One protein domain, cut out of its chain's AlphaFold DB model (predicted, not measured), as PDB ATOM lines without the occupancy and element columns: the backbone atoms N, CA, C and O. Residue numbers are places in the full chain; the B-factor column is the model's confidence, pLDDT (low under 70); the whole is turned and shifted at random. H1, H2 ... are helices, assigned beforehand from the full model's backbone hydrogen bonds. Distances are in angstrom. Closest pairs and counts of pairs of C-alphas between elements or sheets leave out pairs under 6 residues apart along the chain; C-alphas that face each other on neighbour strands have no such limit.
ATOM      1  N   ASP A   4      47.308 123.850 255.078       52.28
ATOM      2  CA  ASP A   4      47.582 125.192 254.559       52.28
ATOM      3  C   ASP A   4      47.865 126.222 255.670       52.28
ATOM      4  O   ASP A   4      48.659 127.138 255.448       52.28
ATOM      5  N   ASP A   5      47.287 126.086 256.874       61.47
ATOM      6  CA  ASP A   5      47.618 126.960 258.012       61.47
ATOM      7  C   ASP A   5      49.056 126.738 258.469       61.47
ATOM      8  O   ASP A   5      49.766 127.697 258.762       61.47
ATOM      9  N   ILE A   6      49.499 125.482 258.508       58.94
ATOM     10  CA  ILE A   6      50.830 125.097 258.981       58.94
ATOM     11  C   ILE A   6      51.888 125.580 257.986       58.94
ATOM     12  O   ILE A   6      52.893 126.158 258.401       58.94
ATOM     13  N   VAL A   7      51.638 125.454 256.678       60.62
ATOM     14  CA  VAL A   7      52.520 126.009 255.638       60.62
ATOM     15  C   VAL A   7      52.508 127.542 255.646       60.62
ATOM     16  O   VAL A   7      53.575 128.158 255.558       60.62
ATOM     17  N   ARG A   8      51.347 128.194 255.818       67.81
ATOM     18  CA  ARG A   8      51.256 129.664 255.955       67.81
ATOM     19  C   ARG A   8      51.981 130.163 257.211       67.81
ATOM     20  O   ARG A   8      52.743 131.130 257.123       67.81
ATOM     21  N   ALA A   9      51.834 129.478 258.344       67.31
ATOM     22  CA  ALA A   9      52.508 129.791 259.604       67.31
ATOM     23  C   ALA A   9      54.022 129.557 259.512       67.31
ATOM     24  O   ALA A   9      54.797 130.411 259.944       67.31
ATOM     25  N   TRP A  10      54.463 128.455 258.897       65.19
ATOM     26  CA  TRP A  10      55.883 128.164 258.702       65.19
ATOM     27  C   TRP A  10      56.545 129.179 257.764       65.19
ATOM     28  O   TRP A  10      57.576 129.744 258.123       65.19
ATOM     29  N   ARG A  11      55.916 129.518 256.627       66.50
ATOM     30  CA  ARG A  11      56.383 130.600 255.735       66.50
ATOM     31  C   ARG A  11      56.473 131.939 256.475       66.50
ATOM     32  O   ARG A  11      57.485 132.626 256.370       66.50
ATOM     33  N   SER A  12      55.465 132.281 257.276       65.12
ATOM     34  CA  SER A  12      55.451 133.509 258.088       65.12
ATOM     35  C   SER A  12      56.570 133.527 259.134       65.12
ATOM     36  O   SER A  12      57.249 134.539 259.311       65.12
ATOM     37  N   HIS A  13      56.815 132.390 259.790       65.44
ATOM     38  CA  HIS A  13      57.896 132.208 260.755       65.44
ATOM     39  C   HIS A  13      59.280 132.301 260.094       65.44
ATOM     40  O   HIS A  13      60.142 133.011 260.609       65.44
ATOM     41  N   ALA A  14      59.482 131.675 258.931       61.41
ATOM     42  CA  ALA A  14      60.714 131.772 258.149       61.41
ATOM     43  C   ALA A  14      60.980 133.212 257.674       61.41
ATOM     44  O   ALA A  14      62.094 133.711 257.821       61.41
ATOM     45  N   ILE A  15      59.954 133.931 257.202       63.91
ATOM     46  CA  ILE A  15      60.054 135.358 256.839       63.91
ATOM     47  C   ILE A  15      60.405 136.218 258.065       63.91
ATOM     48  O   ILE A  15      61.261 137.098 257.964       63.91
ATOM     49  N   LYS A  16      59.811 135.950 259.237       62.97
ATOM     50  CA  LYS A  16      60.164 136.633 260.496       62.97
ATOM     51  C   LYS A  16      61.608 136.327 260.926       62.97
ATOM     52  O   LYS A  16      62.303 137.237 261.370       62.97
ATOM     53  N   LYS A  17      62.082 135.089 260.734       57.97
ATOM     54  CA  LYS A  17      63.484 134.681 260.954       57.97
ATOM     55  C   LYS A  17      64.446 135.383 259.989       57.97
ATOM     56  O   LYS A  17      65.482 135.850 260.441       57.97
ATOM     57  N   ARG A  18      64.104 135.509 258.699       59.12
ATOM     58  CA  ARG A  18      64.901 136.243 257.691       59.12
ATOM     59  C   ARG A  18      65.048 137.723 258.048       59.12
ATOM     60  O   ARG A  18      66.170 138.177 258.220       59.12
ATOM     61  N   LYS A  19      63.939 138.418 258.332       58.28
ATOM     62  CA  LYS A  19      63.951 139.835 258.754       58.28
ATOM     63  C   LYS A  19      64.743 140.116 260.041       58.28
ATOM     64  O   LYS A  19      65.112 141.256 260.289       58.28
ATOM     65  N   ALA A  20      64.996 139.097 260.866       57.94
ATOM     66  CA  ALA A  20      65.851 139.186 262.053       57.94
ATOM     67  C   ALA A  20      67.327 138.798 261.793       57.94
ATOM     68  O   ALA A  20      68.160 138.942 262.685       57.94
ATOM     69  N   ARG A  21      67.658 138.288 260.597       53.22
ATOM     70  CA  ARG A  21      69.001 137.847 260.173       53.22
ATOM     71  C   ARG A  21      69.702 138.827 259.228       53.22
ATOM     72  O   ARG A  21      70.915 138.716 259.089       53.22
ATOM     73  N   ASP A  22      68.992 139.789 258.633       54.84
ATOM     74  CA  ASP A  22      69.524 140.742 257.635       54.84
ATOM     75  C   ASP A  22      70.682 141.644 258.146       54.84
ATOM     76  O   ASP A  22      71.286 142.380 257.370       54.84
ATOM     77  N   GLY A  23      71.030 141.571 259.439       54.06
ATOM     78  CA  GLY A  23      72.227 142.184 260.033       54.06
ATOM     79  C   GLY A  23      73.482 141.291 260.105       54.06
ATOM     80  O   GLY A  23      74.496 141.747 260.626       54.06
ATOM     81  N   PHE A  24      73.446 140.038 259.628       48.66
ATOM     82  CA  PHE A  24      74.574 139.090 259.690       48.66
ATOM     83  C   PHE A  24      75.007 138.564 258.306       48.66
ATOM     84  O   PHE A  24      74.244 138.543 257.344       48.66
ATOM     85  N   GLY A  25      76.280 138.165 258.196       48.44
ATOM     86  CA  GLY A  25      77.005 138.032 256.923       48.44
ATOM     87  C   GLY A  25      76.421 137.057 255.883       48.44
ATOM     88  O   GLY A  25      76.135 135.893 256.169       48.44
ATOM     89  N   ALA A  26      76.358 137.519 254.629       50.53
ATOM     90  CA  ALA A  26      75.637 136.888 253.515       50.53
ATOM     91  C   ALA A  26      76.031 135.435 253.160       50.53
ATOM     92  O   ALA A  26      75.230 134.725 252.552       50.53
ATOM     93  N   CYS A  27      77.230 134.965 253.526       45.69
ATOM     94  CA  CYS A  27      77.621 133.566 253.301       45.69
ATOM     95  C   CYS A  27      76.819 132.605 254.202       45.69
ATOM     96  O   CYS A  27      76.251 131.626 253.721       45.69
ATOM     97  N   HIS A  28      76.676 132.943 255.490       42.72
ATOM     98  CA  HIS A  28      75.880 132.155 256.438       42.72
ATOM     99  C   HIS A  28      74.382 132.189 256.114       42.72
ATOM    100  O   HIS A  28      73.684 131.203 256.348       42.72
ATOM    101  N   VAL A  29      73.895 133.302 255.550       49.31
ATOM    102  CA  VAL A  29      72.499 133.445 255.111       49.31
ATOM    103  C   VAL A  29      72.176 132.444 253.998       49.31
ATOM    104  O   VAL A  29      71.218 131.691 254.135       49.31
ATOM    105  N   LYS A  30      73.012 132.346 252.950       44.25
ATOM    106  CA  LYS A  30      72.768 131.442 251.807       44.25
ATOM    107  C   LYS A  30      72.676 129.964 252.191       44.25
ATOM    108  O   LYS A  30      71.771 129.284 251.722       44.25
ATOM    109  N   ALA A  31      73.579 129.473 253.044       49.91
ATOM    110  CA  ALA A  31      73.523 128.087 253.519       49.91
ATOM    111  C   ALA A  31      72.234 127.825 254.319       49.91
ATOM    112  O   ALA A  31      71.534 126.843 254.091       49.91
ATOM    113  N   LYS A  32      71.865 128.763 255.199       49.44
ATOM    114  CA  LYS A  32      70.680 128.639 256.055       49.44
ATOM    115  C   LYS A  32      69.359 128.805 255.295       49.44
ATOM    116  O   LYS A  32      68.354 128.229 255.690       49.44
ATOM    117  N   ASP A  33      69.367 129.529 254.179       55.75
ATOM    118  CA  ASP A  33      68.242 129.598 253.244       55.75
ATOM    119  C   ASP A  33      68.064 128.317 252.418       55.75
ATOM    120  O   ASP A  33      66.937 128.028 252.013       55.75
ATOM    121  N   ALA A  34      69.130 127.535 252.205       59.28
ATOM    122  CA  ALA A  34      69.044 126.199 251.614       59.28
ATOM    123  C   ALA A  34      68.507 125.164 252.622       59.28
ATOM    124  O   ALA A  34      67.603 124.409 252.269       59.28
ATOM    125  N   GLU A  35      68.959 125.199 253.886       59.41
ATOM    126  CA  GLU A  35      68.367 124.424 254.997       59.41
ATOM    127  C   GLU A  35      66.855 124.711 255.124       59.41
ATOM    128  O   GLU A  35      66.024 123.806 255.021       59.41
ATOM    129  N   ASP A  36      66.481 125.993 255.282       69.62
ATOM    130  CA  ASP A  36      65.083 126.440 255.350       69.62
ATOM    131  C   ASP A  36      64.314 126.060 254.047       69.62
ATOM    132  O   ASP A  36      63.104 125.833 254.076       69.62
ATOM    133  N   GLY A  37      64.998 125.914 252.905       79.62
ATOM    134  CA  GLY A  37      64.439 125.384 251.656       79.62
ATOM    135  C   GLY A  37      64.117 123.883 251.705       79.62
ATOM    136  O   GLY A  37      62.995 123.489 251.383       79.62
ATOM    137  N   LYS A  38      65.057 123.040 252.154       81.62
ATOM    138  CA  LYS A  38      64.860 121.584 252.277       81.62
ATOM    139  C   LYS A  38      63.743 121.224 253.260       81.62
ATOM    140  O   LYS A  38      62.904 120.375 252.952       81.62
ATOM    141  N   PHE A  39      63.634 121.935 254.386       83.31
ATOM    142  CA  PHE A  39      62.510 121.750 255.314       83.31
ATOM    143  C   PHE A  39      61.141 122.102 254.704       83.31
ATOM    144  O   PHE A  39      60.135 121.512 255.106       83.31
ATOM    145  N   LEU A  40      61.079 123.011 253.722       84.94
ATOM    146  CA  LEU A  40      59.842 123.300 252.989       84.94
ATOM    147  C   LEU A  40      59.464 122.166 252.018       84.94
ATOM    148  O   LEU A  40      58.282 121.849 251.905       84.94
ATOM    149  N   VAL A  41      60.439 121.513 251.377       89.31
ATOM    150  CA  VAL A  41      60.190 120.330 250.527       89.31
ATOM    151  C   VAL A  41      59.690 119.153 251.371       89.31
ATOM    152  O   VAL A  41      58.697 118.525 251.009       89.31
ATOM    153  N   LEU A  42      60.300 118.913 252.538       90.19
ATOM    154  CA  LEU A  42      59.856 117.899 253.505       90.19
ATOM    155  C   LEU A  42      58.413 118.145 253.981       90.19
ATOM    156  O   LEU A  42      57.594 117.226 253.988       90.19
ATOM    157  N   LEU A  43      58.085 119.402 254.312       88.62
ATOM    158  CA  LEU A  43      56.718 119.854 254.606       88.62
ATOM    159  C   LEU A  43      55.743 119.482 253.478       88.62
ATOM    160  O   LEU A  43      54.695 118.899 253.741       88.62
ATOM    161  N   GLN A  44      56.101 119.798 252.232       89.88
ATOM    162  CA  GLN A  44      55.268 119.561 251.050       89.88
ATOM    163  C   GLN A  44      55.172 118.081 250.650       89.88
ATOM    164  O   GLN A  44      54.215 117.702 249.978       89.88
ATOM    165  N   ALA A  45      56.142 117.239 251.014       92.00
ATOM    166  CA  ALA A  45      56.071 115.789 250.828       92.00
ATOM    167  C   ALA A  45      55.077 115.166 251.815       92.00
ATOM    168  O   ALA A  45      54.077 114.587 251.394       92.00
ATOM    169  N   ARG A  46      55.263 115.416 253.117       92.62
ATOM    170  CA  ARG A  46      54.330 114.978 254.165       92.62
ATOM    171  C   ARG A  46      52.902 115.478 253.928       92.62
ATOM    172  O   ARG A  46      51.939 114.759 254.169       92.62
ATOM    173  N   GLU A  47      52.747 116.715 253.467       89.81
ATOM    174  CA  GLU A  47      51.428 117.282 253.193       89.81
ATOM    175  C   GLU A  47      50.713 116.617 252.005       89.81
ATOM    176  O   GLU A  47      49.493 116.488 252.052       89.81
ATOM    177  N   ARG A  48      51.437 116.146 250.979       90.00
ATOM    178  CA  ARG A  48      50.839 115.331 249.905       90.00
ATOM    179  C   ARG A  48      50.307 114.011 250.463       90.00
ATOM    180  O   ARG A  48      49.111 113.766 250.346       90.00
ATOM    181  N   MET A  49      51.144 113.283 251.202       91.31
ATOM    182  CA  MET A  49      50.797 112.032 251.891       91.31
ATOM    183  C   MET A  49      49.594 112.174 252.857       91.31
ATOM    184  O   MET A  49      48.825 111.235 253.044       91.31
ATOM    185  N   LEU A  50      49.386 113.355 253.460       88.94
ATOM    186  CA  LEU A  50      48.202 113.661 254.286       88.94
ATOM    187  C   LEU A  50      46.944 114.043 253.482       88.94
ATOM    188  O   LEU A  50      45.839 113.930 254.011       88.94
ATOM    189  N   ARG A  51      47.092 114.541 252.248       83.94
ATOM    190  CA  ARG A  51      45.990 114.985 251.370       83.94
ATOM    191  C   ARG A  51      45.565 113.926 250.342       83.94
ATOM    192  O   ARG A  51      44.678 114.198 249.534       83.94
ATOM    193  N   GLU A  52      46.190 112.752 250.333       71.69
ATOM    194  CA  GLU A  52      45.899 111.683 249.376       71.69
ATOM    195  C   GLU A  52      44.497 111.085 249.558       71.69
ATOM    196  O   GLU A  52      44.200 110.356 250.508       71.69
ATOM    197  N   ASP A  53      43.636 111.412 248.593       57.78
ATOM    198  CA  ASP A  53      42.290 110.873 248.429       57.78
ATOM    199  C   ASP A  53      42.369 109.367 248.087       57.78
ATOM    200  O   ASP A  53      42.967 109.026 247.057       57.78
ATOM    201  N   ALA A  63      55.825 100.907 245.763       76.88
ATOM    202  CA  ALA A  63      57.164 100.616 246.260       76.88
ATOM    203  C   ALA A  63      57.126  99.443 247.250       76.88
ATOM    204  O   ALA A  63      56.279  99.389 248.144       76.88
ATOM    205  N   THR A  64      58.057  98.502 247.105       86.69
ATOM    206  CA  THR A  64      58.024  97.254 247.877       86.69
ATOM    207  C   THR A  64      58.303  97.493 249.363       86.69
ATOM    208  O   THR A  64      59.039  98.411 249.730       86.69
ATOM    209  N   ASP A  65      57.803  96.606 250.232       87.25
ATOM    210  CA  ASP A  65      58.121  96.589 251.671       87.25
ATOM    211  C   ASP A  65      59.634  96.702 251.946       87.25
ATOM    212  O   ASP A  65      60.056  97.365 252.898       87.25
ATOM    213  N   GLU A  66      60.463  96.087 251.094       88.38
ATOM    214  CA  GLU A  66      61.926  96.153 251.164       88.38
ATOM    215  C   GLU A  66      62.471  97.540 250.789       88.38
ATOM    216  O   GLU A  66      63.373  98.042 251.461       88.38
ATOM    217  N   GLN A  67      61.925  98.185 249.751       90.81
ATOM    218  CA  GLN A  67      62.291  99.548 249.349       90.81
ATOM    219  C   GLN A  67      61.894 100.569 250.421       90.81
ATOM    220  O   GLN A  67      62.726 101.383 250.822       90.81
ATOM    221  N   LEU A  68      60.665 100.477 250.939       91.56
ATOM    222  CA  LEU A  68      60.158 101.303 252.036       91.56
ATOM    223  C   LEU A  68      61.026 101.160 253.298       91.56
ATOM    224  O   LEU A  68      61.521 102.152 253.837       91.56
ATOM    225  N   SER A  69      61.287  99.920 253.727       93.00
ATOM    226  CA  SER A  69      62.132  99.634 254.896       93.00
ATOM    227  C   SER A  69      63.572 100.120 254.705       93.00
ATOM    228  O   SER A  69      64.185 100.639 255.640       93.00
ATOM    229  N   ARG A  70      64.112 100.008 253.484       93.62
ATOM    230  CA  ARG A  70      65.439 100.519 253.125       93.62
ATOM    231  C   ARG A  70      65.498 102.048 253.167       93.62
ATOM    232  O   ARG A  70      66.462 102.573 253.714       93.62
ATOM    233  N   LEU A  71      64.513 102.761 252.617       94.94
ATOM    234  CA  LEU A  71      64.451 104.230 252.680       94.94
ATOM    235  C   LEU A  71      64.389 104.717 254.133       94.94
ATOM    236  O   LEU A  71      65.141 105.617 254.519       94.94
ATOM    237  N   LEU A  72      63.569 104.063 254.961       95.44
ATOM    238  CA  LEU A  72      63.467 104.362 256.385       95.44
ATOM    239  C   LEU A  72      64.804 104.156 257.119       95.44
ATOM    240  O   LEU A  72      65.235 105.034 257.869       95.44
ATOM    241  N   LEU A  73      65.491 103.035 256.872       95.12
ATOM    242  CA  LEU A  73      66.791 102.746 257.484       95.12
ATOM    243  C   LEU A  73      67.907 103.676 256.975       95.12
ATOM    244  O   LEU A  73      68.769 104.064 257.762       95.12
ATOM    245  N   ILE A  74      67.880 104.084 255.700       96.00
ATOM    246  CA  ILE A  74      68.803 105.088 255.141       96.00
ATOM    247  C   ILE A  74      68.621 106.430 255.851       96.00
ATOM    248  O   ILE A  74      69.609 106.995 256.318       96.00
ATOM    249  N   SER A  75      67.383 106.920 255.992       96.44
ATOM    250  CA  SER A  75      67.122 108.173 256.710       96.44
ATOM    251  C   SER A  75      67.578 108.091 258.169       96.44
ATOM    252  O   SER A  75      68.323 108.951 258.635       96.44
ATOM    253  N   ALA A  76      67.219 107.014 258.872       94.94
ATOM    254  CA  ALA A  76      67.602 106.811 260.264       94.94
ATOM    255  C   ALA A  76      69.130 106.716 260.456       94.94
ATOM    256  O   ALA A  76      69.666 107.279 261.407       94.94
ATOM    257  N   SER A  77      69.844 106.077 259.522       95.31
ATOM    258  CA  SER A  77      71.313 106.009 259.525       95.31
ATOM    259  C   SER A  77      71.964 107.356 259.199       95.31
ATOM    260  O   SER A  77      73.019 107.675 259.739       95.31
ATOM    261  N   ALA A  78      71.344 108.166 258.336       95.94
ATOM    262  CA  ALA A  78      71.808 109.514 258.029       95.94
ATOM    263  C   ALA A  78      71.599 110.482 259.209       95.94
ATOM    264  O   ALA A  78      72.469 111.313 259.457       95.94
ATOM    265  N   ILE A  79      70.515 110.335 259.985       93.69
ATOM    266  CA  ILE A  79      70.312 111.063 261.255       93.69
ATOM    267  C   ILE A  79      71.408 110.698 262.260       93.69
ATOM    268  O   ILE A  79      72.024 111.586 262.843       93.69
ATOM    269  N   ASP A  80      71.692 109.406 262.427       92.25
ATOM    270  CA  ASP A  80      72.718 108.926 263.364       92.25
ATOM    271  C   ASP A  80      74.155 109.312 262.946       92.25
ATOM    272  O   ASP A  80      75.069 109.264 263.767       92.25
ATOM    273  N   ALA A  81      74.348 109.724 261.688       93.94
ATOM    274  CA  ALA A  81      75.600 110.244 261.136       93.94
ATOM    275  C   ALA A  81      75.664 111.789 261.054       93.94
ATOM    276  O   ALA A  81      76.591 112.316 260.446       93.94
ATOM    277  N   ASP A  82      74.683 112.511 261.614       91.56
ATOM    278  CA  ASP A  82      74.515 113.979 261.510       91.56
ATOM    279  C   ASP A  82      74.403 114.510 260.056       91.56
ATOM    280  O   ASP A  82      74.545 115.697 259.759       91.56
ATOM    281  N   HIS A  83      74.082 113.627 259.106       93.38
ATOM    282  CA  HIS A  83      73.870 113.940 257.694       93.38
ATOM    283  C   HIS A  83      72.412 114.350 257.434       93.38
ATOM    284  O   HIS A  83      71.707 113.736 256.627       93.38
ATOM    285  N   ALA A  84      71.959 115.411 258.114       89.19
ATOM    286  CA  ALA A  84      70.580 115.911 258.060       89.19
ATOM    287  C   ALA A  84      70.049 116.096 256.625       89.19
ATOM    288  O   ALA A  84      68.903 115.762 256.340       89.19
ATOM    289  N   ASP A  85      70.900 116.556 255.706       90.75
ATOM    290  CA  ASP A  85      70.562 116.756 254.295       90.75
ATOM    291  C   ASP A  85      70.133 115.459 253.589       90.75
ATOM    292  O   ASP A  85      69.086 115.436 252.945       90.75
ATOM    293  N   ALA A  86      70.902 114.377 253.754       94.06
ATOM    294  CA  ALA A  86      70.593 113.065 253.181       94.06
ATOM    295  C   ALA A  86      69.426 112.379 253.912       94.06
ATOM    296  O   ALA A  86      68.658 111.634 253.303       94.06
ATOM    297  N   ALA A  87      69.261 112.657 255.209       95.31
ATOM    298  CA  ALA A  87      68.118 112.189 255.982       95.31
ATOM    299  C   ALA A  87      66.797 112.829 255.525       95.31
ATOM    300  O   ALA A  87      65.782 112.133 255.474       95.31
ATOM    301  N   ILE A  88      66.811 114.125 255.182       94.00
ATOM    302  CA  ILE A  88      65.662 114.843 254.610       94.00
ATOM    303  C   ILE A  88      65.341 114.308 253.216       94.00
ATOM    304  O   ILE A  88      64.179 114.009 252.956       94.00
ATOM    305  N   ASP A  89      66.342 114.155 252.346       94.69
ATOM    306  CA  ASP A  89      66.126 113.682 250.973       94.69
ATOM    307  C   ASP A  89      65.501 112.268 250.983       94.69
ATOM    308  O   ASP A  89      64.455 112.046 250.373       94.69
ATOM    309  N   ALA A  90      66.021 111.349 251.809       95.94
ATOM    310  CA  ALA A  90      65.439 110.014 251.994       95.94
ATOM    311  C   ALA A  90      64.027 110.016 252.625       95.94
ATOM    312  O   ALA A  90      63.237 109.109 252.359       95.94
ATOM    313  N   LEU A  91      63.674 111.019 253.445       96.00
ATOM    314  CA  LEU A  91      62.302 111.185 253.951       96.00
ATOM    315  C   LEU A  91      61.357 111.746 252.894       96.00
ATOM    316  O   LEU A  91      60.193 111.363 252.875       96.00
ATOM    317  N   VAL A  92      61.826 112.641 252.023       95.25
ATOM    318  CA  VAL A  92      61.034 113.154 250.897       95.25
ATOM    319  C   VAL A  92      60.662 112.011 249.952       95.25
ATOM    320  O   VAL A  92      59.515 111.959 249.511       95.25
ATOM    321  N   ASP A  93      61.568 111.064 249.709       93.81
ATOM    322  CA  ASP A  93      61.284 109.833 248.957       93.81
ATOM    323  C   ASP A  93      60.356 108.878 249.725       93.81
ATOM    324  O   ASP A  93      59.375 108.390 249.168       93.81
ATOM    325  N   LEU A  94      60.565 108.678 251.030       94.25
ATOM    326  CA  LEU A  94      59.671 107.837 251.836       94.25
ATOM    327  C   LEU A  94      58.231 108.386 251.901       94.25
ATOM    328  O   LEU A  94      57.279 107.616 251.799       94.25
ATOM    329  N   TYR A  95      58.049 109.708 252.002       94.62
ATOM    330  CA  TYR A  95      56.732 110.363 251.953       94.62
ATOM    331  C   TYR A  95      56.077 110.355 250.558       94.62
ATOM    332  O   TYR A  95      54.908 110.712 250.466       94.62
ATOM    333  N   GLN A  96      56.786 109.980 249.485       91.50
ATOM    334  CA  GLN A  96      56.181 109.757 248.160       91.50
ATOM    335  C   GLN A  96      55.583 108.349 248.014       91.50
ATOM    336  O   GLN A  96      54.785 108.127 247.112       91.50
ATOM    337  N   HIS A  97      55.956 107.408 248.890       90.31
ATOM    338  CA  HIS A  97      55.516 106.010 248.818       90.31
ATOM    339  C   HIS A  97      54.739 105.526 250.052       90.31
ATOM    340  O   HIS A  97      54.101 104.475 249.997       90.31
ATOM    341  N   ALA A  98      54.790 106.256 251.170       92.25
ATOM    342  CA  ALA A  98      53.952 106.022 252.342       92.25
ATOM    343  C   ALA A  98      52.533 106.579 252.129       92.25
ATOM    344  O   ALA A  98      52.354 107.588 251.460       92.25
ATOM    345  N   SER A  99      51.521 105.964 252.744       90.94
ATOM    346  CA  SER A  99      50.133 106.437 252.659       90.94
ATOM    347  C   SER A  99      49.344 106.000 253.888       90.94
ATOM    348  O   SER A  99      49.502 104.873 254.348       90.94
ATOM    349  N   LEU A 100      48.461 106.857 254.414       90.75
ATOM    350  CA  LEU A 100      47.606 106.532 255.570       90.75
ATOM    351  C   LEU A 100      46.374 105.682 255.212       90.75
ATOM    352  O   LEU A 100      45.723 105.134 256.104       90.75
ATOM    353  N   HIS A 101      46.063 105.542 253.924       87.94
ATOM    354  CA  HIS A 101      44.914 104.769 253.438       87.94
ATOM    355  C   HIS A 101      45.315 103.468 252.726       87.94
ATOM    356  O   HIS A 101      44.477 102.585 252.572       87.94
ATOM    357  N   GLY A 102      46.592 103.335 252.350       88.69
ATOM    358  CA  GLY A 102      47.144 102.174 251.656       88.69
ATOM    359  C   GLY A 102      47.364 100.925 252.523       88.69
ATOM    360  O   GLY A 102      46.787 100.752 253.607       88.69
ATOM    361  N   HIS A 103      48.213 100.024 252.027       89.56
ATOM    362  CA  HIS A 103      48.484  98.724 252.651       89.56
ATOM    363  C   HIS A 103      49.244  98.870 253.996       89.56
ATOM    364  O   HIS A 103      49.768  99.943 254.302       89.56
ATOM    365  N   PRO A 104      49.303  97.836 254.864       93.25
ATOM    366  CA  PRO A 104      49.767  98.008 256.247       93.25
ATOM    367  C   PRO A 104      51.185  98.572 256.395       93.25
ATOM    368  O   PRO A 104      51.398  99.409 257.270       93.25
ATOM    369  N   MET A 105      52.134  98.177 255.536       93.50
ATOM    370  CA  MET A 105      53.492  98.733 255.551       93.50
ATOM    371  C   MET A 105      53.501 100.223 255.180       93.50
ATOM    372  O   MET A 105      54.022 101.027 255.948       93.50
ATOM    373  N   GLN A 106      52.831 100.614 254.091       93.94
ATOM    374  CA  GLN A 106      52.560 102.012 253.714       93.94
ATOM    375  C   GLN A 106      52.079 102.878 254.894       93.94
ATOM    376  O   GLN A 106      52.593 103.983 255.098       93.94
ATOM    377  N   ARG A 107      51.146 102.358 255.706       95.19
ATOM    378  CA  ARG A 107      50.607 103.067 256.882       95.19
ATOM    379  C   ARG A 107      51.605 103.145 258.036       95.19
ATOM    380  O   ARG A 107      51.726 104.196 258.657       95.19
ATOM    381  N   VAL A 108      52.352 102.072 258.309       95.88
ATOM    382  CA  VAL A 108      53.437 102.059 259.313       95.88
ATOM    383  C   VAL A 108      54.517 103.081 258.963       95.88
ATOM    384  O   VAL A 108      54.929 103.869 259.816       95.88
ATOM    385  N   MET A 109      54.945 103.099 257.699       95.62
ATOM    386  CA  MET A 109      56.023 103.953 257.203       95.62
ATOM    387  C   MET A 109      55.712 105.440 257.374       95.62
ATOM    388  O   MET A 109      56.601 106.186 257.770       95.62
ATOM    389  N   ALA A 110      54.455 105.859 257.192       95.75
ATOM    390  CA  ALA A 110      54.022 107.231 257.456       95.75
ATOM    391  C   ALA A 110      54.316 107.680 258.904       95.75
ATOM    392  O   ALA A 110      54.875 108.754 259.128       95.75
ATOM    393  N   TYR A 111      54.004 106.845 259.902       96.81
ATOM    394  CA  TYR A 111      54.237 107.178 261.315       96.81
ATOM    395  C   TYR A 111      55.715 107.112 261.722       96.81
ATOM    396  O   TYR A 111      56.154 107.886 262.578       96.81
ATOM    397  N   PHE A 112      56.499 106.222 261.105       96.94
ATOM    398  CA  PHE A 112      57.949 106.179 261.300       96.94
ATOM    399  C   PHE A 112      58.659 107.368 260.631       96.94
ATOM    400  O   PHE A 112      59.553 107.955 261.243       96.94
ATOM    401  N   ALA A 113      58.229 107.778 259.433       96.50
ATOM    402  CA  ALA A 113      58.709 108.979 258.750       96.50
ATOM    403  C   ALA A 113      58.413 110.252 259.563       96.50
ATOM    404  O   ALA A 113      59.289 111.107 259.701       96.50
ATOM    405  N   ASP A 114      57.227 110.343 260.179       95.56
ATOM    406  CA  ASP A 114      56.884 111.379 261.163       95.56
ATOM    407  C   ASP A 114      57.892 111.385 262.330       95.56
ATOM    408  O   ASP A 114      58.463 112.425 262.669       95.56
ATOM    409  N   GLY A 115      58.158 110.215 262.923       94.81
ATOM    410  CA  GLY A 115      59.109 110.055 264.027       94.81
ATOM    411  C   GLY A 115      60.533 110.508 263.685       94.81
ATOM    412  O   GLY A 115      61.140 111.248 264.462       94.81
ATOM    413  N   LEU A 116      61.059 110.106 262.522       95.19
ATOM    414  CA  LEU A 116      62.397 110.496 262.059       95.19
ATOM    415  C   LEU A 116      62.463 111.979 261.673       95.19
ATOM    416  O   LEU A 116      63.387 112.673 262.096       95.19
ATOM    417  N   ALA A 117      61.466 112.506 260.952       94.69
ATOM    418  CA  ALA A 117      61.398 113.928 260.613       94.69
ATOM    419  C   ALA A 117      61.447 114.807 261.874       94.69
ATOM    420  O   ALA A 117      62.159 115.812 261.914       94.69
ATOM    421  N   ALA A 118      60.756 114.402 262.941       92.94
ATOM    422  CA  ALA A 118      60.786 115.096 264.224       92.94
ATOM    423  C   ALA A 118      62.108 114.964 265.009       92.94
ATOM    424  O   ALA A 118      62.309 115.752 265.928       92.94
ATOM    425  N   ARG A 119      63.029 114.050 264.656       91.12
ATOM    426  CA  ARG A 119      64.413 114.083 265.179       91.12
ATOM    427  C   ARG A 119      65.281 115.147 264.503       91.12
ATOM    428  O   ARG A 119      66.173 115.683 265.149       91.12
ATOM    429  N   ILE A 120      65.027 115.448 263.228       90.75
ATOM    430  CA  ILE A 120      65.768 116.467 262.456       90.75
ATOM    431  C   ILE A 120      65.258 117.882 262.790       90.75
ATOM    432  O   ILE A 120      65.994 118.868 262.746       90.75
ATOM    433  N   LEU A 121      63.971 118.006 263.117       88.62
ATOM    434  CA  LEU A 121      63.318 119.279 263.407       88.62
ATOM    435  C   LEU A 121      63.505 119.708 264.869       88.62
ATOM    436  O   LEU A 121      63.235 118.948 265.787       88.62
ATOM    437  N   THR A 122      63.821 120.984 265.098       84.25
ATOM    438  CA  THR A 122      63.762 121.568 266.451       84.25
ATOM    439  C   THR A 122      62.316 121.726 266.935       84.25
ATOM    440  O   THR A 122      61.469 122.163 266.148       84.25
ATOM    441  N   ASP A 123      62.085 121.599 268.241       81.12
ATOM    442  CA  ASP A 123      60.827 121.871 268.962       81.12
ATOM    443  C   ASP A 123      60.189 123.236 268.618       81.12
ATOM    444  O   ASP A 123      58.970 123.419 268.648       81.12
ATOM    445  N   SER A 124      61.017 124.217 268.233       79.38
ATOM    446  CA  SER A 124      60.565 125.544 267.795       79.38
ATOM    447  C   SER A 124      59.754 125.531 266.487       79.38
ATOM    448  O   SER A 124      59.046 126.500 266.194       79.38
ATOM    449  N   SER A 125      59.825 124.451 265.702       84.25
ATOM    450  CA  SER A 125      59.229 124.338 264.369       84.25
ATOM    451  C   SER A 125      57.712 124.096 264.416       84.25
ATOM    452  O   SER A 125      57.249 123.206 265.132       84.25
ATOM    453  N   PRO A 126      56.906 124.816 263.611       82.12
ATOM    454  CA  PRO A 126      55.502 124.469 263.380       82.12
ATOM    455  C   PRO A 126      55.289 123.021 262.904       82.12
ATOM    456  O   PRO A 126      54.319 122.396 263.322       82.12
ATOM    457  N   LEU A 127      56.209 122.461 262.101       83.69
ATOM    458  CA  LEU A 127      56.111 121.062 261.666       83.69
ATOM    459  C   LEU A 127      56.348 120.091 262.829       83.69
ATOM    460  O   LEU A 127      55.564 119.164 263.000       83.69
ATOM    461  N   TYR A 128      57.360 120.339 263.671       89.69
ATOM    462  CA  TYR A 128      57.600 119.520 264.866       89.69
ATOM    463  C   TYR A 128      56.350 119.478 265.747       89.69
ATOM    464  O   TYR A 128      55.879 118.399 266.089       89.69
ATOM    465  N   ARG A 129      55.750 120.641 266.049       88.81
ATOM    466  CA  ARG A 129      54.522 120.711 266.861       88.81
ATOM    467  C   ARG A 129      53.325 120.015 266.206       88.81
ATOM    468  O   ARG A 129      52.482 119.495 266.922       88.81
ATOM    469  N   SER A 130      53.243 119.988 264.873       88.38
ATOM    470  CA  SER A 130      52.202 119.247 264.145       88.38
ATOM    471  C   SER A 130      52.406 117.731 264.193       88.38
ATOM    472  O   SER A 130      51.430 116.996 264.317       88.38
ATOM    473  N   ILE A 131      53.652 117.261 264.103       90.62
ATOM    474  CA  ILE A 131      53.994 115.836 264.192       90.62
ATOM    475  C   ILE A 131      53.840 115.342 265.635       90.62
ATOM    476  O   ILE A 131      53.162 114.348 265.889       90.62
ATOM    477  N   MET A 132      54.444 116.043 266.593       91.56
ATOM    478  CA  MET A 132      54.486 115.668 268.011       91.56
ATOM    479  C   MET A 132      53.279 116.157 268.819       91.56
ATOM    480  O   MET A 132      53.280 116.056 270.043       91.56
ATOM    481  N   ALA A 133      52.220 116.618 268.147       90.94
ATOM    482  CA  ALA A 133      50.919 116.814 268.769       90.94
ATOM    483  C   ALA A 133      50.467 115.516 269.462       90.94
ATOM    484  O   ALA A 133      50.409 114.444 268.846       90.94
ATOM    485  N   HIS A 134      50.165 115.616 270.754       89.88
ATOM    486  CA  HIS A 134      49.502 114.553 271.499       89.88
ATOM    487  C   HIS A 134      48.003 114.536 271.157       89.88
ATOM    488  O   HIS A 134      47.443 115.601 270.882       89.88
ATOM    489  N   PRO A 135      47.348 113.359 271.171       93.94
ATOM    490  CA  PRO A 135      45.892 113.289 271.106       93.94
ATOM    491  C   PRO A 135      45.271 113.995 272.317       93.94
ATOM    492  O   PRO A 135      45.881 114.057 273.390       93.94
ATOM    493  N   THR A 136      44.040 114.482 272.170       94.50
ATOM    494  CA  THR A 136      43.231 114.883 273.330       94.50
ATOM    495  C   THR A 136      42.929 113.671 274.232       94.50
ATOM    496  O   THR A 136      43.009 112.528 273.770       94.50
TER     497      THR A 136
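AT A GLANCE: This is residues 4 to 53 and 63 to 136 of the 988 residues of the protein "FHA domain-containing protein" of Ensete ventricosum (UniProt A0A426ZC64). Three helices, H3, H4 and H5, pack together as a triangle, and H2, the longest helix, lies beside H4 to complete an up-and-down bundle of four. H1 folds back alongside H2, running opposite ways to it, the turn at residues 22 to 28, of which 26 to 28 belong to H2, sticks out at one end, and the short H6 bridges H5 and H1. The printed part has 124 residues, with six named helices, H1 to H6 in chain order, and no named strand; the class is all helix. The whole is compact, with a radius of gyration of the C-alphas of 15.3 A, and spans 50 by 34 by 24 A.

IN THESE COORDINATES: H1, residues 4 to 19, begins with C-alpha 4 at (47.582, 125.192, 254.559) and is 22.4 A long from first to last C-alpha. H2, residues 26 to 51, is 36.9 A long and begins with C-alpha 26 at (75.637, 136.888, 253.515). H3, residues 65 to 80, is 22.4 A long. H4, residues 84 to 97, is 20.3 A long, and H5, residues 104 to 120, is 25.2 A long. H6, residues 126 to 131, is 8.8 A long and ends with C-alpha 131 at (53.994, 115.836, 264.192).

HOW THE PARTS SIT: H2, H3, H4 and H5 form a bundle, up and down, each running against the one before it in the chain. H2 touches H4 with residues 38 to 49 alone, at a shallow tilt of 20 degrees, the same way; their closest C-alphas, of Leu 42 and Val 92, are 5.5 A apart. H3 and H4 are a hairpin, with the C-alphas of Ser 75 and Ala 87 closest at 4.2 A. H4 and H5 are also a hairpin, with the C-alphas of Leu 91 and Ala 113 closest at 6.4 A. H3 touches H5 at a shallow tilt of 11 degrees, the same way, closest at the C-alphas of Asp 65 and Met 105, 6.4 A. H2 and H5 are near each other, while H2 and H3 are apart. H1 and H2 are close but not clearly touching, with the C-alphas of Ala 14 and Asp 36 closest at 7.4 A; they run opposite ways at a shallow tilt of 4 degrees. H5, with residues 114 to 118 alone, touches H6 in a hairpin, closest at the C-alphas of Ala 118 and Tyr 128, 5.5 A. H1 touches H6 with residues 6 to 10 alone, at a steep tilt of 38 degrees, opposite ways; the C-alphas of Trp 10 and Pro 126 are closest at 6.0 A. The helix packing is mostly aligned, but only just: of 6 pairs of helices that touch, 4 are at a shallow tilt. Each O i to N i+4 pair is within hydrogen-bond range in H1, H2, H3 and H6; in H4 it is 9 of 10 and in H5 12 of 13.

THE WHOLE: The two C-alphas farthest apart, of Gly 23 and His 103, are 50.1 A apart. Residues 54 to 62 are not printed, and C-alphas 53 and 63 across the cut are 18.2 A apart. Of the links that are printed whole, none is long. Mean pLDDT of the printed part is 81.7; residues 4 to 36 and residue 53 are under 70.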